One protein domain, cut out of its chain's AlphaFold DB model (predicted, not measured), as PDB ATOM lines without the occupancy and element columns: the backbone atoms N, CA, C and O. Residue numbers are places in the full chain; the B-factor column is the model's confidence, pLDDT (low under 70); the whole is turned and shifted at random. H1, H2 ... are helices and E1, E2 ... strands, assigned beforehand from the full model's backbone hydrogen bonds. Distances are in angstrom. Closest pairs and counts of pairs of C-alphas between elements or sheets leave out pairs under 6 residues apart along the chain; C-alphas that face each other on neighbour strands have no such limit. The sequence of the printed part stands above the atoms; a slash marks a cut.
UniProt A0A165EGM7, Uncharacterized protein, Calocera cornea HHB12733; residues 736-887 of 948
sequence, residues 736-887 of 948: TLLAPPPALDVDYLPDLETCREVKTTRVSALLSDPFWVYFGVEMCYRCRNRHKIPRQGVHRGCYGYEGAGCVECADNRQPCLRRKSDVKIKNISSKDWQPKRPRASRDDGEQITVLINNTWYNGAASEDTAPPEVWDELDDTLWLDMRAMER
ATOM      1  N   THR A 736      90.729 120.267 127.092       50.59
ATOM      2  CA  THR A 736      91.235 120.763 128.391       50.59
ATOM      3  C   THR A 736      92.644 121.372 128.301       50.59
ATOM      4  O   THR A 736      93.070 122.059 129.225       50.59
ATOM      5  N   LEU A 737      93.326 121.184 127.164       50.47
ATOM      6  CA  LEU A 737      94.579 121.836 126.757       50.47
ATOM      7  C   LEU A 737      94.353 122.971 125.736       50.47
ATOM      8  O   LEU A 737      95.317 123.508 125.202       50.47
ATOM      9  N   LEU A 738      93.097 123.335 125.454       54.56
ATOM     10  CA  LEU A 738      92.749 124.534 124.689       54.56
ATOM     11  C   LEU A 738      92.552 125.735 125.619       54.56
ATOM     12  O   LEU A 738      92.254 125.577 126.807       54.56
ATOM     13  N   ALA A 739      92.637 126.937 125.044       58.12
ATOM     14  CA  ALA A 739      92.287 128.188 125.710       58.12
ATOM     15  C   ALA A 739      90.880 128.148 126.341       58.12
ATOM     16  O   ALA A 739      90.018 127.383 125.884       58.12
ATOM     17  N   PRO A 740      90.609 128.958 127.388       63.56
ATOM     18  CA  PRO A 740      89.233 129.376 127.627       63.56
ATOM     19  C   PRO A 740      88.704 129.965 126.309       63.56
ATOM     20  O   PRO A 740      89.400 130.792 125.708       63.56
ATOM     21  N   PRO A 741      87.543 129.513 125.796       74.06
ATOM     22  CA  PRO A 741      86.940 130.183 124.653       74.06
ATOM     23  C   PRO A 741      86.713 131.657 125.027       74.06
ATOM     24  O   PRO A 741      86.444 131.946 126.200       74.06
ATOM     25  N   PRO A 742      86.861 132.598 124.081       83.06
ATOM     26  CA  PRO A 742      86.565 133.993 124.360       83.06
ATOM     27  C   PRO A 742      85.093 134.111 124.755       83.06
ATOM     28  O   PRO A 742      84.212 133.654 124.027       83.06
ATOM     29  N   ALA A 743      84.830 134.690 125.924       88.62
ATOM     30  CA  ALA A 743      83.470 134.963 126.372       88.62
ATOM     31  C   ALA A 743      82.877 136.195 125.655       88.62
ATOM     32  O   ALA A 743      81.661 136.373 125.651       88.62
ATOM     33  N   LEU A 744      83.721 136.991 124.983       91.19
ATOM     34  CA  LEU A 744      83.342 137.979 123.974       91.19
ATOM     35  C   LEU A 744      84.324 137.922 122.791       91.19
ATOM     36  O   LEU A 744      85.532 138.035 122.985       91.19
ATOM     37  N   ASP A 745      83.807 137.755 121.575       93.62
ATOM     38  CA  ASP A 745      84.566 137.761 120.314       93.62
ATOM     39  C   ASP A 745      83.995 138.884 119.432       93.62
ATOM     40  O   ASP A 745      82.781 138.924 119.212       93.62
ATOM     41  N   VAL A 746      84.826 139.855 119.045       94.94
ATOM     42  CA  VAL A 746      84.382 141.175 118.552       94.94
ATOM     43  C   VAL A 746      85.339 141.795 117.536       94.94
ATOM     44  O   VAL A 746      86.555 141.745 117.680       94.94
ATOM     45  N   ASP A 747      84.792 142.502 116.549       95.50
ATOM     46  CA  ASP A 747      85.591 143.186 115.520       95.50
ATOM     47  C   ASP A 747      86.261 144.490 116.001       95.50
ATOM     48  O   ASP A 747      87.121 145.038 115.313       95.50
ATOM     49  N   TYR A 748      85.912 144.973 117.196       94.69
ATOM     50  CA  TYR A 748      86.484 146.158 117.844       94.69
ATOM     51  C   TYR A 748      86.983 145.823 119.255       94.69
ATOM     52  O   TYR A 748      86.547 144.847 119.856       94.69
ATOM     53  N   LEU A 749      87.884 146.644 119.803       95.19
ATOM     54  CA  LEU A 749      88.339 146.541 121.190       95.19
ATOM     55  C   LEU A 749      87.311 147.251 122.097       95.19
ATOM     56  O   LEU A 749      87.186 148.473 121.982       95.19
ATOM     57  N   PRO A 750      86.556 146.541 122.959       95.12
ATOM     58  CA  PRO A 750      85.550 147.155 123.829       95.12
ATOM     59  C   PRO A 750      86.184 147.962 124.960       95.12
ATOM     60  O   PRO A 750      87.385 147.861 125.205       95.12
ATOM     61  N   ASP A 751      85.364 148.703 125.705       95.62
ATOM     62  CA  ASP A 751      85.814 149.440 126.884       95.62
ATOM     63  C   ASP A 751      86.465 148.518 127.932       95.62
ATOM     64  O   ASP A 751      86.119 147.340 128.089       95.62
ATOM     65  N   LEU A 752      87.421 149.077 128.679       93.88
ATOM     66  CA  LEU A 752      88.215 148.355 129.678       93.88
ATOM     67  C   LEU A 752      87.338 147.672 130.744       93.88
ATOM     68  O   LEU A 752      87.652 146.569 131.187       93.88
ATOM     69  N   GLU A 753      86.232 148.297 131.149       93.88
ATOM     70  CA  GLU A 753      85.309 147.738 132.144       93.88
ATOM     71  C   GLU A 753      84.555 146.514 131.605       93.88
ATOM     72  O   GLU A 753      84.533 145.477 132.265       93.88
ATOM     73  N   THR A 754      84.068 146.570 130.361       94.31
ATOM     74  CA  THR A 754      83.455 145.425 129.668       94.31
ATOM     75  C   THR A 754      84.442 144.262 129.526       94.31
ATOM     76  O   THR A 754      84.095 143.108 129.775       94.31
ATOM     77  N   CYS A 755      85.704 144.546 129.188       93.00
ATOM     78  CA  CYS A 755      86.733 143.509 129.065       93.00
ATOM     79  C   CYS A 755      87.123 142.890 130.421       93.00
ATOM     80  O   CYS A 755      87.419 141.695 130.486       93.00
ATOM     81  N   ARG A 756      87.092 143.667 131.514       91.50
ATOM     82  CA  ARG A 756      87.275 143.164 132.888       91.50
ATOM     83  C   ARG A 756      86.121 142.267 133.335       91.50
ATOM     84  O   ARG A 756      86.379 141.220 133.924       91.50
ATOM     85  N   GLU A 757      84.874 142.666 133.069       92.62
ATOM     86  CA  GLU A 757      83.673 141.907 133.447       92.62
ATOM     87  C   GLU A 757      83.637 140.540 132.750       92.62
ATOM     88  O   GLU A 757      83.486 139.506 133.406       92.62
ATOM     89  N   VAL A 758      83.858 140.532 131.433       92.44
ATOM     90  CA  VAL A 758      83.827 139.315 130.609       92.44
ATOM     91  C   VAL A 758      85.092 138.453 130.772       92.44
ATOM     92  O   VAL A 758      85.059 137.249 130.528       92.44
ATOM     93  N   LYS A 759      86.202 139.038 131.244       91.94
ATOM     94  CA  LYS A 759      87.508 138.410 131.546       91.94
ATOM     95  C   LYS A 759      88.272 137.817 130.364       91.94
ATOM     96  O   LYS A 759      89.498 137.766 130.453       91.94
ATOM     97  N   THR A 760      87.616 137.375 129.289       91.94
ATOM     98  CA  THR A 760      88.267 136.855 128.075       91.94
ATOM     99  C   THR A 760      87.668 137.449 126.798       91.94
ATOM    100  O   THR A 760      86.635 137.001 126.303       91.94
ATOM    101  N   THR A 761      88.370 138.429 126.223       94.12
ATOM    102  CA  THR A 761      87.995 139.067 124.952       94.12
ATOM    103  C   THR A 761      88.908 138.588 123.821       94.12
ATOM    104  O   THR A 761      90.124 138.492 124.004       94.12
ATOM    105  N   ARG A 762      88.344 138.319 122.640       93.88
ATOM    106  CA  ARG A 762      89.060 138.140 121.367       93.88
ATOM    107  C   ARG A 762      88.659 139.264 120.414       93.88
ATOM    108  O   ARG A 762      87.507 139.683 120.409       93.88
ATOM    109  N   VAL A 763      89.637 139.780 119.675       94.31
ATOM    110  CA  VAL A 763      89.488 140.906 118.754       94.31
ATOM    111  C   VAL A 763      89.923 140.470 117.360       94.31
ATOM    112  O   VAL A 763      91.087 140.112 117.152       94.31
ATOM    113  N   SER A 764      88.978 140.471 116.420       92.44
ATOM    114  CA  SER A 764      89.115 139.845 115.097       92.44
ATOM    115  C   SER A 764      89.603 140.776 113.986       92.44
ATOM    116  O   SER A 764      90.378 140.322 113.147       92.44
ATOM    117  N   ALA A 765      89.169 142.042 113.957       89.94
ATOM    118  CA  ALA A 765      89.282 142.887 112.756       89.94
ATOM    119  C   ALA A 765      90.154 144.154 112.886       89.94
ATOM    120  O   ALA A 765      90.334 144.864 111.900       89.94
ATOM    121  N   LEU A 766      90.714 144.458 114.066       89.31
ATOM    122  CA  LEU A 766      91.544 145.665 114.251       89.31
ATOM    123  C   LEU A 766      93.000 145.528 113.773       89.31
ATOM    124  O   LEU A 766      93.674 146.542 113.610       89.31
ATOM    125  N   LEU A 767      93.500 144.305 113.580       90.00
ATOM    126  CA  LEU A 767      94.865 143.990 113.131       90.00
ATOM    127  C   LEU A 767      94.800 142.826 112.121       90.00
ATOM    128  O   LEU A 767      93.777 142.152 112.032       90.00
ATOM    129  N   SER A 768      95.874 142.566 111.362       87.12
ATOM    130  CA  SER A 768      95.872 141.516 110.317       87.12
ATOM    131  C   SER A 768      95.683 140.091 110.845       87.12
ATOM    132  O   SER A 768      95.305 139.197 110.091       87.12
ATOM    133  N   ASP A 769      95.981 139.883 112.125       86.69
ATOM    134  CA  ASP A 769      95.919 138.606 112.817       86.69
ATOM    135  C   ASP A 769      95.121 138.813 114.116       86.69
ATOM    136  O   ASP A 769      95.362 139.800 114.823       86.69
ATOM    137  N   PRO A 770      94.182 137.913 114.464       89.62
ATOM    138  CA  PRO A 770      93.339 138.083 115.641       89.62
ATOM    139  C   PRO A 770      94.168 138.032 116.925       89.62
ATOM    140  O   PRO A 770      95.081 137.211 117.081       89.62
ATOM    141  N   PHE A 771      93.819 138.890 117.878       92.19
ATOM    142  CA  PHE A 771      94.454 138.945 119.191       92.19
ATOM    143  C   PHE A 771      93.430 138.770 120.311       92.19
ATOM    144  O   PHE A 771      92.222 138.811 120.098       92.19
ATOM    145  N   TRP A 772      93.908 138.509 121.520       92.44
ATOM    146  CA  TRP A 772      93.071 138.288 122.697       92.44
ATOM    147  C   TRP A 772      93.602 139.119 123.868       92.44
ATOM    148  O   TRP A 772      94.799 139.418 123.943       92.44
ATOM    149  N   VAL A 773      92.706 139.476 124.790       94.06
ATOM    150  CA  VAL A 773      93.036 140.146 126.052       94.06
ATOM    151  C   VAL A 773      92.277 139.476 127.192       94.06
ATOM    152  O   VAL A 773      91.054 139.343 127.141       94.06
ATOM    153  N   TYR A 774      93.011 139.027 128.209       92.12
ATOM    154  CA  TYR A 774      92.497 138.318 129.379       92.12
ATOM    155  C   TYR A 774      92.770 139.098 130.674       92.12
ATOM    156  O   TYR A 774      93.844 139.684 130.836       92.12
ATOM    157  N   PHE A 775      91.833 139.035 131.621       92.25
ATOM    158  CA  PHE A 775      91.890 139.712 132.922       92.25
ATOM    159  C   PHE A 775      91.708 138.747 134.104       92.25
ATOM    160  O   PHE A 775      91.147 137.655 133.976       92.25
ATOM    161  N   GLY A 776      92.203 139.152 135.278       89.44
ATOM    162  CA  GLY A 776      92.065 138.415 136.534       89.44
ATOM    163  C   GLY A 776      92.560 136.969 136.484       89.44
ATOM    164  O   GLY A 776      93.728 136.699 136.200       89.44
ATOM    165  N   VAL A 777      91.669 136.025 136.801       85.12
ATOM    166  CA  VAL A 777      92.002 134.596 136.943       85.12
ATOM    167  C   VAL A 777      92.450 133.922 135.640       85.12
ATOM    168  O   VAL A 777      93.228 132.973 135.714       85.12
ATOM    169  N   GLU A 778      92.042 134.443 134.476       86.38
ATOM    170  CA  GLU A 778      92.406 133.911 133.150       86.38
ATOM    171  C   GLU A 778      93.704 134.529 132.580       86.38
ATOM    172  O   GLU A 778      94.187 134.124 131.519       86.38
ATOM    173  N   MET A 779      94.325 135.485 133.286       87.62
ATOM    174  CA  MET A 779      95.681 135.949 132.965       87.62
ATOM    175  C   MET A 779      96.691 134.801 133.100       87.62
ATOM    176  O   MET A 779      96.566 133.926 133.958       87.62
ATOM    177  N   CYS A 780      97.765 134.826 132.303       84.31
ATOM    178  CA  CYS A 780      98.822 133.826 132.458       84.31
ATOM    179  C   CYS A 780      99.508 133.949 133.837       84.31
ATOM    180  O   CYS A 780      99.704 135.056 134.346       84.31
ATOM    181  N   TYR A 781      99.932 132.818 134.411       81.56
ATOM    182  CA  TYR A 781     100.498 132.710 135.766       81.56
ATOM    183  C   TYR A 781     101.608 133.741 136.041       81.56
ATOM    184  O   TYR A 781     101.659 134.339 137.111       81.56
ATOM    185  N   ARG A 782     102.474 134.011 135.050       82.44
ATOM    186  CA  ARG A 782     103.567 134.996 135.173       82.44
ATOM    187  C   ARG A 782     103.099 136.449 135.197       82.44
ATOM    188  O   ARG A 782     103.774 137.266 135.808       82.44
ATOM    189  N   CYS A 783     102.001 136.775 134.515       87.06
ATOM    190  CA  CYS A 783     101.434 138.128 134.519       87.06
ATOM    191  C   CYS A 783     100.632 138.383 135.800       87.06
ATOM    192  O   CYS A 783     100.655 139.495 136.314       87.06
ATOM    193  N   ARG A 784      99.987 137.343 136.348       84.50
ATOM    194  CA  ARG A 784      99.349 137.394 137.666       84.50
ATOM    195  C   ARG A 784     100.399 137.546 138.773       84.50
ATOM    196  O   ARG A 784     100.455 138.580 139.432       84.50
ATOM    197  N   ASN A 785     101.312 136.589 138.911       77.44
ATOM    198  CA  ASN A 785     102.217 136.493 140.062       77.44
ATOM    199  C   ASN A 785     103.499 137.356 139.858       77.44
ATOM    200  O   ASN A 785     104.622 136.942 140.160       77.44
ATOM    201  N   ARG A 786     103.357 138.565 139.283       77.44
ATOM    202  CA  ARG A 786     104.458 139.457 138.861       77.44
ATOM    203  C   ARG A 786     104.876 140.443 139.960       77.44
ATOM    204  O   ARG A 786     104.631 141.639 139.857       77.44
ATOM    205  N   HIS A 787     105.608 139.982 140.971       67.19
ATOM    206  CA  HIS A 787     106.034 140.818 142.115       67.19
ATOM    207  C   HIS A 787     106.914 142.056 141.792       67.19
ATOM    208  O   HIS A 787     107.257 142.797 142.708       67.19
ATOM    209  N   LYS A 788     107.344 142.272 140.536       63.91
ATOM    210  CA  LYS A 788     108.328 143.312 140.158       63.91
ATOM    211  C   LYS A 788     107.770 144.541 139.428       63.91
ATOM    212  O   LYS A 788     108.509 145.510 139.302       63.91
ATOM    213  N   ILE A 789     106.530 144.517 138.931       70.81
ATOM    214  CA  ILE A 789     105.911 145.656 138.222       70.81
ATOM    215  C   ILE A 789     104.467 145.812 138.728       70.81
ATOM    216  O   ILE A 789     103.756 144.807 138.773       70.81
ATOM    217  N   PRO A 790     104.021 147.021 139.128       73.88
ATOM    218  CA  PRO A 790     102.643 147.241 139.559       73.88
ATOM    219  C   PRO A 790     101.661 147.018 138.398       73.88
ATOM    220  O   PRO A 790     101.937 147.392 137.258       73.88
ATOM    221  N   ARG A 791     100.495 146.422 138.684       80.88
ATOM    222  CA  ARG A 791      99.437 146.173 137.687       80.88
ATOM    223  C   ARG A 791      98.687 147.479 137.373       80.88
ATOM    224  O   ARG A 791      97.618 147.730 137.927       80.88
ATOM    225  N   GLN A 792      99.296 148.325 136.544       87.81
ATOM    226  CA  GLN A 792      98.798 149.631 136.091       87.81
ATOM    227  C   GLN A 792      98.961 149.767 134.568       87.81
ATOM    228  O   GLN A 792      99.806 149.101 133.966       87.81
ATOM    229  N   GLY A 793      98.148 150.616 133.943       90.75
ATOM    230  CA  GLY A 793      98.138 150.838 132.501       90.75
ATOM    231  C   GLY A 793      97.872 149.552 131.715       90.75
ATOM    232  O   GLY A 793      97.045 148.717 132.092       90.75
ATOM    233  N   VAL A 794      98.615 149.351 130.627       90.88
ATOM    234  CA  VAL A 794      98.517 148.136 129.796       90.88
ATOM    235  C   VAL A 794      98.787 146.845 130.591       90.88
ATOM    236  O   VAL A 794      98.171 145.818 130.311       90.88
ATOM    237  N   HIS A 795      99.601 146.909 131.656       89.81
ATOM    238  CA  HIS A 795      99.979 145.765 132.500       89.81
ATOM    239  C   HIS A 795      98.852 145.245 133.418       89.81
ATOM    240  O   HIS A 795      99.066 144.300 134.182       89.81
ATOM    241  N   ARG A 796      97.663 145.865 133.387       89.62
ATOM    242  CA  ARG A 796      96.441 145.366 134.044       89.62
ATOM    243  C   ARG A 796      95.916 144.079 133.402       89.62
ATOM    244  O   ARG A 796      95.454 143.176 134.097       89.62
ATOM    245  N   GLY A 797      96.021 143.985 132.077       91.19
ATOM    246  CA  GLY A 797      95.619 142.817 131.298       91.19
ATOM    247  C   GLY A 797      96.794 141.914 130.918       91.19
ATOM    248  O   GLY A 797      97.965 142.258 131.052       91.19
ATOM    249  N   CYS A 798      96.472 140.734 130.402       91.75
ATOM    250  CA  CYS A 798      97.403 139.847 129.713       91.75
ATOM    251  C   CYS A 798      96.930 139.742 128.259       91.75
ATOM    252  O   CYS A 798      95.775 139.395 128.045       91.75
ATOM    253  N   TYR A 799      97.770 140.051 127.267       93.12
ATOM    254  CA  TYR A 799      97.342 140.135 125.860       93.12
ATOM    255  C   TYR A 799      98.389 139.612 124.870       93.12
ATOM    256  O   TYR A 799      99.555 139.422 125.225       93.12
ATOM    257  N   GLY A 800      97.969 139.358 123.628       90.31
ATOM    258  CA  GLY A 800      98.824 138.920 122.519       90.31
ATOM    259  C   GLY A 800      98.031 138.275 121.380       90.31
ATOM    260  O   GLY A 800      96.814 138.149 121.461       90.31
ATOM    261  N   TYR A 801      98.715 137.833 120.324       88.19
ATOM    262  CA  TYR A 801      98.077 137.189 119.167       88.19
ATOM    263  C   TYR A 801      97.561 135.776 119.456       88.19
ATOM    264  O   TYR A 801      98.065 135.059 120.333       88.19
ATOM    265  N   GLU A 802      96.557 135.347 118.695       81.88
ATOM    266  CA  GLU A 802      96.130 133.951 118.648       81.88
ATOM    267  C   GLU A 802      97.300 133.056 118.182       81.88
ATOM    268  O   GLU A 802      98.091 133.423 117.315       81.88
ATOM    269  N   GLY A 803      97.498 131.906 118.831       71.69
ATOM    270  CA  GLY A 803      98.674 131.055 118.587       71.69
ATOM    271  C   GLY A 803     100.021 131.602 119.101       71.69
ATOM    272  O   GLY A 803     101.026 130.903 118.983       71.69
ATOM    273  N   ALA A 804     100.071 132.790 119.718       77.38
ATOM    274  CA  ALA A 804     101.286 133.372 120.305       77.38
ATOM    275  C   ALA A 804     101.347 133.244 121.842       77.38
ATOM    276  O   ALA A 804     100.394 132.821 122.505       77.38
ATOM    277  N   GLY A 805     102.497 133.604 122.428       81.12
ATOM    278  CA  GLY A 805     102.601 133.919 123.859       81.12
ATOM    279  C   GLY A 805     101.894 135.242 124.192       81.12
ATOM    280  O   GLY A 805     101.390 135.914 123.298       81.12
ATOM    281  N   CYS A 806     101.828 135.621 125.471       88.25
ATOM    282  CA  CYS A 806     101.460 137.000 125.810       88.25
ATOM    283  C   CYS A 806     102.670 137.928 125.631       88.25
ATOM    284  O   CYS A 806     103.789 137.500 125.937       88.25
ATOM    285  N   VAL A 807     102.433 139.162 125.178       89.69
ATOM    286  CA  VAL A 807     103.464 140.175 124.863       89.69
ATOM    287  C   VAL A 807     104.412 140.344 126.055       89.69
ATOM    288  O   VAL A 807     105.557 139.915 125.988       89.69
ATOM    289  N   GLU A 808     103.862 140.676 127.226       86.94
ATOM    290  CA  GLU A 808     104.576 140.765 128.512       86.94
ATOM    291  C   GLU A 808     105.565 139.627 128.824       86.94
ATOM    292  O   GLU A 808     106.613 139.847 129.436       86.94
ATOM    293  N   CYS A 809     105.240 138.381 128.459       86.00
ATOM    294  CA  CYS A 809     106.150 137.259 128.680       86.00
ATOM    295  C   CYS A 809     107.221 137.178 127.590       86.00
ATOM    296  O   CYS A 809     108.363 136.868 127.921       86.00
ATOM    297  N   ALA A 810     106.876 137.465 126.333       83.81
ATOM    298  CA  ALA A 810     107.828 137.517 125.228       83.81
ATOM    299  C   ALA A 810     108.902 138.593 125.466       83.81
ATOM    300  O   ALA A 810     110.087 138.259 125.457       83.81
ATOM    301  N   ASP A 811     108.499 139.821 125.810       82.94
ATOM    302  CA  ASP A 811     109.401 140.965 126.029       82.94
ATOM    303  C   ASP A 811     110.406 140.683 127.156       82.94
ATOM    304  O   ASP A 811     111.603 140.951 127.059       82.94
ATOM    305  N   ASN A 812     109.927 140.048 128.232       81.62
ATOM    306  CA  ASN A 812     110.742 139.654 129.381       81.62
ATOM    307  C   ASN A 812     111.555 138.361 129.125       81.62
ATOM    308  O   ASN A 812     112.196 137.849 130.047       81.62
ATOM    309  N   ARG A 813     111.509 137.805 127.903       79.44
ATOM    310  CA  ARG A 813     112.111 136.525 127.472       79.44
ATOM    311  C   ARG A 813     111.694 135.318 128.330       79.44
ATOM    312  O   ARG A 813     112.446 134.356 128.496       79.44
ATOM    313  N   GLN A 814     110.481 135.344 128.883       78.31
ATOM    314  CA  GLN A 814     109.942 134.309 129.767       78.31
ATOM    315  C   GLN A 814     108.917 133.417 129.046       78.31
ATOM    316  O   GLN A 814     108.093 133.902 128.272       78.31
ATOM    317  N   PRO A 815     108.877 132.100 129.318       73.56
ATOM    318  CA  PRO A 815     107.845 131.240 128.751       73.56
ATOM    319  C   PRO A 815     106.481 131.596 129.356       73.56
ATOM    320  O   PRO A 815     106.283 131.432 130.561       73.56
ATOM    321  N   CYS A 816     105.546 132.064 128.525       77.50
ATOM    322  CA  CYS A 816     104.156 132.319 128.916       77.50
ATOM    323  C   CYS A 816     103.504 131.030 129.453       77.50
ATOM    324  O   CYS A 816     103.622 129.970 128.837       77.50
ATOM    325  N   LEU A 817     102.829 131.121 130.603       75.69
ATOM    326  CA  LEU A 817     102.230 129.987 131.316       75.69
ATOM    327  C   LEU A 817     100.715 130.204 131.446       75.69
ATOM    328  O   LEU A 817     100.257 130.774 132.436       75.69
ATOM    329  N   ARG A 818      99.938 129.808 130.427       70.31
ATOM    330  CA  ARG A 818      98.463 129.832 130.476       70.31
ATOM    331  C   ARG A 818      97.895 128.501 130.963       70.31
ATOM    332  O   ARG A 818      98.514 127.452 130.804       70.31
ATOM    333  N   ARG A 819      96.713 128.586 131.569       60.00
ATOM    334  CA  ARG A 819      95.939 127.504 132.181       60.00
ATOM    335  C   ARG A 819      94.503 128.028 132.343       60.00
ATOM    336  O   ARG A 819      94.359 129.215 132.612       60.00
ATOM    337  N   LYS A 820      93.477 127.184 132.200       56.41
ATOM    338  CA  LYS A 820      92.101 127.527 132.615       56.41
ATOM    339  C   LYS A 820      92.006 127.502 134.146       56.41
ATOM    340  O   LYS A 820      92.628 126.634 134.769       56.41
ATOM    341  N   SER A 821      91.267 128.428 134.753       52.19
ATOM    342  CA  SER A 821      91.206 128.599 136.218       52.19
ATOM    343  C   SER A 821      90.791 127.338 137.003       52.19
ATOM    344  O   SER A 821      91.290 127.097 138.105       52.19
ATOM    345  N   ASP A 822      89.954 126.489 136.413       53.00
ATOM    346  CA  ASP A 822      89.354 125.270 136.971       53.00
ATOM    347  C   ASP A 822      90.222 123.994 136.836       53.00
ATOM    348  O   ASP A 822      90.179 123.096 137.683       53.00
ATOM    349  N   VAL A 823      91.052 123.895 135.795       55.12
ATOM    350  CA  VAL A 823      91.726 122.639 135.411       55.12
ATOM    351  C   VAL A 823      93.004 122.383 136.236       55.12
ATOM    352  O   VAL A 823      94.025 123.043 136.042       55.12
ATOM    353  N   LYS A 824      92.999 121.395 137.150       52.25
ATOM    354  CA  LYS A 824      94.132 121.031 138.049       52.25
ATOM    355  C   LYS A 824      95.276 120.259 137.350       52.25
ATOM    356  O   LYS A 824      95.532 119.097 137.668       52.25
ATOM    357  N   ILE A 825      95.950 120.874 136.373       51.97
ATOM    358  CA  ILE A 825      96.924 120.209 135.478       51.97
ATOM    359  C   ILE A 825      98.298 120.915 135.450       51.97
ATOM    360  O   ILE A 825      98.432 122.088 135.791       51.97
ATOM    361  N   LYS A 826      99.336 120.139 135.097       57.34
ATOM    362  CA  LYS A 826     100.763 120.514 135.014       57.34
ATOM    363  C   LYS A 826     101.045 121.560 133.918       57.34
ATOM    364  O   LYS A 826     100.220 121.779 133.039       57.34
ATOM    365  N   ASN A 827     102.267 122.102 133.912       51.31
ATOM    366  CA  ASN A 827     102.800 122.937 132.824       51.31
ATOM    367  C   ASN A 827     102.612 122.285 131.442       51.31
ATOM    368  O   ASN A 827     103.265 121.287 131.132       51.31
ATOM    369  N   ILE A 828     101.756 122.889 130.617       53.16
ATOM    370  CA  ILE A 828     101.546 122.535 129.210       53.16
ATOM    371  C   ILE A 828     102.720 123.099 128.393       53.16
ATOM    372  O   ILE A 828     103.184 124.215 128.650       53.16
ATOM    373  N   SER A 829     103.236 122.350 127.417       52.59
ATOM    374  CA  SER A 829     104.229 122.887 126.478       52.59
ATOM    375  C   SER A 829     103.570 123.919 125.565       52.59
ATOM    376  O   SER A 829     102.485 123.679 125.041       52.59
ATOM    377  N   SER A 830     104.246 125.033 125.276       52.50
ATOM    378  CA  SER A 830     103.729 126.008 124.307       52.50
ATOM    379  C   SER A 830     103.552 125.422 122.901       52.50
ATOM    380  O   SER A 830     102.740 125.935 122.146       52.50
ATOM    381  N   LYS A 831     104.243 124.323 122.559       53.12
ATOM    382  CA  LYS A 831     104.004 123.582 121.307       53.12
ATOM    383  C   LYS A 831     102.661 122.845 121.306       53.12
ATOM    384  O   LYS A 831     101.967 122.871 120.300       53.12
ATOM    385  N   ASP A 832     102.291 122.238 122.430       53.09
ATOM    386  CA  ASP A 832     101.087 121.403 122.554       53.09
ATOM    387  C   ASP A 832      99.809 122.272 122.592       53.09
ATOM    388  O   ASP A 832      98.718 121.797 122.300       53.09
ATOM    389  N   TRP A 833      99.967 123.563 122.911       54.12
ATOM    390  CA  TRP A 833      98.931 124.604 122.897       54.12
ATOM    391  C   TRP A 833      98.787 125.324 121.537       54.12
ATOM    392  O   TRP A 833      97.789 125.999 121.300       54.12
ATOM    393  N   GLN A 834      99.792 125.250 120.652       57.44
ATOM    394  CA  GLN A 834      99.914 126.118 119.465       57.44
ATOM    395  C   GLN A 834     100.100 125.293 118.174       57.44
ATOM    396  O   GLN A 834     101.214 125.213 117.651       57.44
ATOM    397  N   PRO A 835      99.023 124.698 117.613       54.59
ATOM    398  CA  PRO A 835      99.095 123.910 116.375       54.59
ATOM    399  C   PRO A 835      99.452 124.751 115.136       54.59
ATOM    400  O   PRO A 835      99.934 124.218 114.140       54.59
ATOM    401  N   LYS A 836      99.252 126.072 115.204       55.94
ATOM    402  CA  LYS A 836      99.804 127.062 114.276       55.94
ATOM    403  C   LYS A 836     100.540 128.119 115.094       55.94
ATOM    404  O   LYS A 836      99.984 128.647 116.054       55.94
ATOM    405  N   ARG A 837     101.775 128.429 114.702       57.72
ATOM    406  CA  ARG A 837     102.478 129.644 115.133       57.72
ATOM    407  C   ARG A 837     102.209 130.758 114.114       57.72
ATOM    408  O   ARG A 837     102.143 130.433 112.925       57.72
ATOM    409  N   PRO A 838     102.129 132.035 114.527       57.53
ATOM    410  CA  PRO A 838     102.278 133.146 113.589       57.53
ATOM    411  C   PRO A 838     103.641 133.069 112.877       57.53
ATOM    412  O   PRO A 838     104.576 132.414 113.358       57.53
ATOM    413  N   ARG A 839     103.757 133.714 111.708       60.75
ATOM    414  CA  ARG A 839     105.007 133.732 110.928       60.75
ATOM    415  C   ARG A 839     106.111 134.399 111.758       60.75
ATOM    416  O   ARG A 839     105.900 135.461 112.328       60.75
ATOM    417  N   ALA A 840     107.278 133.762 111.845       53.75
ATOM    418  CA  ALA A 840     108.309 134.059 112.848       53.75
ATOM    419  C   ALA A 840     109.162 135.322 112.569       53.75
ATOM    420  O   ALA A 840     110.325 135.367 112.954       53.75
ATOM    421  N   SER A 841     108.600 136.310 111.873       53.00
ATOM    422  CA  SER A 841     109.275 137.509 111.354       53.00
ATOM    423  C   SER A 841     108.518 138.799 111.705       53.00
ATOM    424  O   SER A 841     108.531 139.752 110.930       53.00
ATOM    425  N   ARG A 842     107.763 138.785 112.810       57.72
ATOM    426  CA  ARG A 842     106.821 139.838 113.203       57.72
ATOM    427  C   ARG A 842     106.824 140.032 114.717       57.72
ATOM    428  O   ARG A 842     106.198 139.265 115.447       57.72
ATOM    429  N   ASP A 843     107.507 141.079 115.170       59.47
ATOM    430  CA  ASP A 843     107.521 141.538 116.566       59.47
ATOM    431  C   ASP A 843     106.295 142.428 116.875       59.47
ATOM    432  O   ASP A 843     106.373 143.455 117.542       59.47
ATOM    433  N   ASP A 844     105.114 142.021 116.397       65.25
ATOM    434  CA  ASP A 844     103.895 142.844 116.376       65.25
ATOM    435  C   ASP A 844     103.285 143.115 117.776       65.25
ATOM    436  O   ASP A 844     102.241 143.758 117.903       65.25
ATOM    437  N   GLY A 845     103.915 142.651 118.863       81.88
ATOM    438  CA  GLY A 845     103.454 142.872 120.242       81.88
ATOM    439  C   GLY A 845     103.366 144.353 120.633       81.88
ATOM    440  O   GLY A 845     102.488 144.742 121.415       81.88
ATOM    441  N   GLU A 846     104.208 145.198 120.034       88.31
ATOM    442  CA  GLU A 846     104.130 146.653 120.183       88.31
ATOM    443  C   GLU A 846     102.829 147.220 119.596       88.31
ATOM    444  O   GLU A 846     102.233 148.110 120.200       88.31
ATOM    445  N   GLN A 847     102.319 146.667 118.487       91.31
ATOM    446  CA  GLN A 847     101.093 147.149 117.837       91.31
ATOM    447  C   GLN A 847      99.870 146.959 118.742       91.31
ATOM    448  O   GLN A 847      99.094 147.896 118.936       91.31
ATOM    449  N   ILE A 848      99.731 145.781 119.369       92.12
ATOM    450  CA  ILE A 848      98.668 145.533 120.358       92.12
ATOM    451  C   ILE A 848      98.835 146.473 121.562       92.12
ATOM    452  O   ILE A 848      97.854 147.032 122.047       92.12
ATOM    453  N   THR A 849     100.068 146.690 122.027       93.50
ATOM    454  CA  THR A 849     100.351 147.569 123.176       93.50
ATOM    455  C   THR A 849      99.971 149.026 122.889       93.50
ATOM    456  O   THR A 849      99.326 149.665 123.720       93.50
ATOM    457  N   VAL A 850     100.310 149.545 121.704       94.25
ATOM    458  CA  VAL A 850      99.942 150.896 121.249       94.25
ATOM    459  C   VAL A 850      98.430 151.021 121.063       94.25
ATOM    460  O   VAL A 850      97.848 152.006 121.514       94.25
ATOM    461  N   LEU A 851      97.778 150.019 120.466       94.50
ATOM    462  CA  LEU A 851      96.324 149.985 120.296       94.50
ATOM    463  C   LEU A 851      95.601 150.040 121.652       94.50
ATOM    464  O   LEU A 851      94.781 150.926 121.874       94.50
ATOM    465  N   ILE A 852      95.971 149.163 122.589       95.00
ATOM    466  CA  ILE A 852      95.418 149.124 123.951       95.00
ATOM    467  C   ILE A 852      95.673 150.445 124.700       95.00
ATOM    468  O   ILE A 852      94.762 150.976 125.339       95.00
ATOM    469  N   ASN A 853      96.884 151.005 124.606       95.19
ATOM    470  CA  ASN A 853      97.221 152.295 125.212       95.19
ATOM    471  C   ASN A 853      96.331 153.429 124.670       95.19
ATOM    472  O   ASN A 853      95.775 154.217 125.437       95.19
ATOM    473  N   ASN A 854      96.150 153.489 123.351       95.25
ATOM    474  CA  ASN A 854      95.342 154.515 122.698       95.25
ATOM    475  C   ASN A 854      93.849 154.376 123.034       95.25
ATOM    476  O   ASN A 854      93.225 155.373 123.388       95.25
ATOM    477  N   THR A 855      93.282 153.166 122.974       94.88
ATOM    478  CA  THR A 855      91.841 152.945 123.189       94.88
ATOM    479  C   THR A 855      91.423 153.064 124.656       94.88
ATOM    480  O   THR A 855      90.399 153.679 124.934       94.88
ATOM    481  N   TRP A 856      92.183 152.507 125.608       94.81
ATOM    482  CA  TRP A 856      91.773 152.485 127.024       94.81
ATOM    483  C   TRP A 856      92.346 153.623 127.868       94.81
ATOM    484  O   TRP A 856      91.755 153.981 128.884       94.81
ATOM    485  N   TYR A 857      93.478 154.199 127.459       94.06
ATOM    486  CA  TYR A 857      94.201 155.200 128.248       94.06
ATOM    487  C   TYR A 857      94.474 156.500 127.476       94.06
ATOM    488  O   TYR A 857      95.222 157.348 127.957       94.06
ATOM    489  N   ASN A 858      93.876 156.686 126.290       93.44
ATOM    490  CA  ASN A 858      94.090 157.846 125.411       93.44
ATOM    491  C   ASN A 858      95.581 158.109 125.087       93.44
ATOM    492  O   ASN A 858      95.997 159.252 124.904       93.44
ATOM    493  N   GLY A 859      96.396 157.049 125.054       92.00
ATOM    494  CA  GLY A 859      97.847 157.108 124.843       92.00
ATOM    495  C   GLY A 859      98.676 157.307 126.122       92.00
ATOM    496  O   GLY A 859      99.904 157.229 126.063       92.00
ATOM    497  N   ALA A 860      98.033 157.526 127.274       92.94
ATOM    498  CA  ALA A 860      98.657 157.906 128.541       92.94
ATOM    499  C   ALA A 860      98.643 156.791 129.612       92.94
ATOM    500  O   ALA A 860      98.517 157.075 130.801       92.94
ATOM    501  N   ALA A 861      98.808 155.515 129.240       89.88
ATOM    502  CA  ALA A 861      98.799 154.387 130.190       89.88
ATOM    503  C   ALA A 861      99.846 154.482 131.323       89.88
ATOM    504  O   ALA A 861      99.675 153.851 132.364       89.88
ATOM    505  N   SER A 862     100.913 155.272 131.157       88.56
ATOM    506  CA  SER A 862     101.892 155.573 132.215       88.56
ATOM    507  C   SER A 862     101.403 156.588 133.259       88.56
ATOM    508  O   SER A 862     102.023 156.719 134.310       88.56
ATOM    509  N   GLU A 863     100.321 157.317 132.975       89.62
ATOM    510  CA  GLU A 863      99.673 158.285 133.877       89.62
ATOM    511  C   GLU A 863      98.446 157.679 134.589       89.62
ATOM    512  O   GLU A 863      97.681 158.386 135.248       89.62
ATOM    513  N   ASP A 864      98.257 156.358 134.486       88.56
ATOM    514  CA  ASP A 864      97.177 155.619 135.137       88.56
ATOM    515  C   ASP A 864      97.310 155.639 136.673       88.56
ATOM    516  O   ASP A 864      97.994 154.826 137.305       88.56
ATOM    517  N   THR A 865      96.605 156.597 137.272       86.69
ATOM    518  CA  THR A 865      96.538 156.838 138.718       86.69
ATOM    519  C   THR A 865      95.546 155.938 139.458       86.69
ATOM    520  O   THR A 865      95.476 156.018 140.687       86.69
ATOM    521  N   ALA A 866      94.791 155.069 138.773       86.19
ATOM    522  CA  ALA A 866      93.914 154.130 139.465       86.19
ATOM    523  C   ALA A 866      94.755 153.110 140.266       86.19
ATOM    524  O   ALA A 866      95.840 152.714 139.820       86.19
ATOM    525  N   PRO A 867      94.290 152.654 141.445       85.69
ATOM    526  CA  PRO A 867      95.059 151.736 142.284       85.69
ATOM    527  C   PRO A 867      95.436 150.452 141.520       85.69
ATOM    528  O   PRO A 867      94.683 150.027 140.636       85.69
ATOM    529  N   PRO A 868      96.582 149.814 141.831       82.06
ATOM    530  CA  PRO A 868      96.925 148.516 141.258       82.06
ATOM    531  C   PRO A 868      95.801 147.510 141.511       82.06
ATOM    532  O   PRO A 868      95.291 147.426 142.629       82.06
ATOM    533  N   GLU A 869      95.395 146.761 140.486       78.06
ATOM    534  CA  GLU A 869      94.294 145.807 140.650       78.06
ATOM    535  C   GLU A 869      94.683 144.665 141.590       78.06
ATOM    536  O   GLU A 869      95.615 143.897 141.327       78.06
ATOM    537  N   VAL A 870      93.904 144.538 142.662       76.81
ATOM    538  CA  VAL A 870      93.843 143.341 143.492       76.81
ATOM    539  C   VAL A 870      92.843 142.389 142.844       76.81
ATOM    540  O   VAL A 870      91.741 142.789 142.476       76.81
ATOM    541  N   TRP A 871      93.243 141.131 142.706       72.50
ATOM    542  CA  TRP A 871      92.436 140.057 142.140       72.50
ATOM    543  C   TRP A 871      92.451 138.880 143.113       72.50
ATOM    544  O   TRP A 871      93.444 138.704 143.820       72.50
ATOM    545  N   ASP A 872      91.413 138.045 143.101       70.31
ATOM    546  CA  ASP A 872      91.439 136.773 143.825       70.31
ATOM    547  C   ASP A 872      92.560 135.887 143.257       70.31
ATOM    548  O   ASP A 872      92.490 135.401 142.122       70.31
ATOM    549  N   GLU A 873      93.636 135.710 144.025       66.12
ATOM    550  CA  GLU A 873      94.740 134.845 143.623       66.12
ATOM    551  C   GLU A 873      94.321 133.382 143.792       66.12
ATOM    552  O   GLU A 873      93.979 132.925 144.882       66.12
ATOM    553  N   LEU A 874      94.331 132.639 142.682       67.88
ATOM    554  CA  LEU A 874      94.131 131.193 142.697       67.88
ATOM    555  C   LEU A 874      95.216 130.535 143.553       67.88
ATOM    556  O   LEU A 874      96.396 130.848 143.399       67.88
ATOM    557  N   ASP A 875      94.816 129.586 144.402       62.38
ATOM    558  CA  ASP A 875      95.736 128.803 145.228       62.38
ATOM    559  C   ASP A 875      96.653 127.932 144.350       62.38
ATOM    560  O   ASP A 875      96.341 126.800 143.962       62.38
ATOM    561  N   ASP A 876      97.807 128.505 144.020       58.69
ATOM    562  CA  ASP A 876      98.864 127.884 143.237       58.69
ATOM    563  C   ASP A 876      99.810 127.022 144.105       58.69
ATOM    564  O   ASP A 876     100.808 126.523 143.586       58.69
ATOM    565  N   THR A 877      99.536 126.773 145.398       55.91
ATOM    566  CA  THR A 877     100.432 125.955 146.258       55.91
ATOM    567  C   THR A 877     100.614 124.516 145.759       55.91
ATOM    568  O   THR A 877     101.628 123.874 146.040       55.91
ATOM    569  N   LEU A 878      99.668 124.013 144.961       50.00
ATOM    570  CA  LEU A 878      99.732 122.709 144.291       50.00
ATOM    571  C   LEU A 878     100.462 122.745 142.926       50.00
ATOM    572  O   LEU A 878     100.533 121.720 142.237       50.00
ATOM    573  N   TRP A 879     101.004 123.894 142.504       52.75
ATOM    574  CA  TRP A 879     101.703 124.059 141.229       52.75
ATOM    575  C   TRP A 879     103.171 123.608 141.310       52.75
ATOM    576  O   TRP A 879     104.074 124.336 141.718       52.75
ATOM    577  N   LEU A 880     103.425 122.376 140.865       51.56
ATOM    578  CA  LEU A 880     104.776 121.837 140.718       51.56
ATOM    579  C   LEU A 880     105.438 122.359 139.431       51.56
ATOM    580  O   LEU A 880     105.095 121.894 138.336       51.56
ATOM    581  N   ASP A 881     106.450 123.235 139.540       54.12
ATOM    582  CA  ASP A 881     107.330 123.526 138.398       54.12
ATOM    583  C   ASP A 881     108.190 122.302 138.062       54.12
ATOM    584  O   ASP A 881     109.315 122.108 138.538       54.12
ATOM    585  N   MET A 882     107.649 121.480 137.166       47.91
ATOM    586  CA  MET A 882     108.338 120.331 136.601       47.91
ATOM    587  C   MET A 882     109.685 120.708 135.973       47.91
ATOM    588  O   MET A 882     110.586 119.888 136.045       47.91
ATOM    589  N   ARG A 883     109.894 121.924 135.437       48.97
ATOM    590  CA  ARG A 883     111.204 122.312 134.877       48.97
ATOM    591  C   ARG A 883     112.240 122.638 135.949       48.97
ATOM    592  O   ARG A 883     113.434 122.534 135.670       48.97
ATOM    593  N   ALA A 884     111.835 123.058 137.145       54.16
ATOM    594  CA  ALA A 884     112.738 123.148 138.290       54.16
ATOM    595  C   ALA A 884     113.103 121.741 138.784       54.16
ATOM    596  O   ALA A 884     114.287 121.427 138.898       54.16
ATOM    597  N   MET A 885     112.109 120.860 138.963       51.19
ATOM    598  CA  MET A 885     112.366 119.475 139.380       51.19
ATOM    599  C   MET A 885     113.182 118.678 138.354       51.19
ATOM    600  O   MET A 885     114.096 117.971 138.751       51.19
ATOM    601  N   GLU A 886     112.937 118.827 137.049       53.59
ATOM    602  CA  GLU A 886     113.719 118.173 135.985       53.59
ATOM    603  C   GLU A 886     115.167 118.670 135.921       53.59
ATOM    604  O   GLU A 886     116.062 117.889 135.611       53.59
ATOM    605  N   ARG A 887     115.423 119.952 136.223       66.00
ATOM    606  CA  ARG A 887     116.797 120.469 136.333       66.00
ATOM    607  C   ARG A 887     117.494 119.936 137.581       66.00
ATOM    608  O   ARG A 887     118.649 119.542 137.482       66.00
TER     609      ARG A 887
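AT A GLANCE: This is residues 736 to 887 of the 948 residues of an uncharacterized protein of Calocera cornea HHB12733 (UniProt A0A165EGM7). There is little regular structure: a small four-stranded sheet with H1 and H5 over one face, long loops around it, and H6 at the far end. The 152 printed residues, 54 in named elements, class mixed, run E1 H1 E2 E3 H2 H3 E4 H4 H5 H6; the mixed sheet's order is E1 E2 E3 E4. It is compact, radius of gyration of the C-alphas 15.2 A, spanning 45 by 36 by 27 A.

IN THESE COORDINATES: E1, residues 744 to 746, begins at C-alpha (83.342, 137.979, 123.974). Then come H1, 752 to 758; E2, 760 to 763; E3, 771 to 774; H2, 781 to 784; H3, 793 to 796; E4, 798 to 801; H4, 807 to 811; H5, 845 to 857, 17.4 A long; and H6, 882 to 887, ending at C-alpha (116.797, 120.469, 136.333).

HOW THE PARTS SIT: Parallel E1 and E2 have N 746 and O 762 within hydrogen-bond range, 3.0 A; with H1 between, they form a strand-helix-strand unit, its crossover right-handed. E2 and E3 are a hairpin, N 763 to O 771 2.8 A; E3 and E4 are antiparallel, N 774 to O 798 2.8 A. H1 and H5, on the same face, make two layers with the sheet. H3 touches H5, C-alphas of Val 794 and Asn 853 closest, 6.3 A. H2 and H4 only graze the sheet; H6 is not on it. In H1, H4, H5 and H6 every O i to N i+4 pair is within range; H2 and H3 are too short.

THE WHOLE: The printed part has no cut. Links H4 to H5 and H5 to H6 are long, 33 and 24 residues. pLDDT is under 70 in residues 736 to 740, 787 to 788, 819 to 844 and 873 to 887.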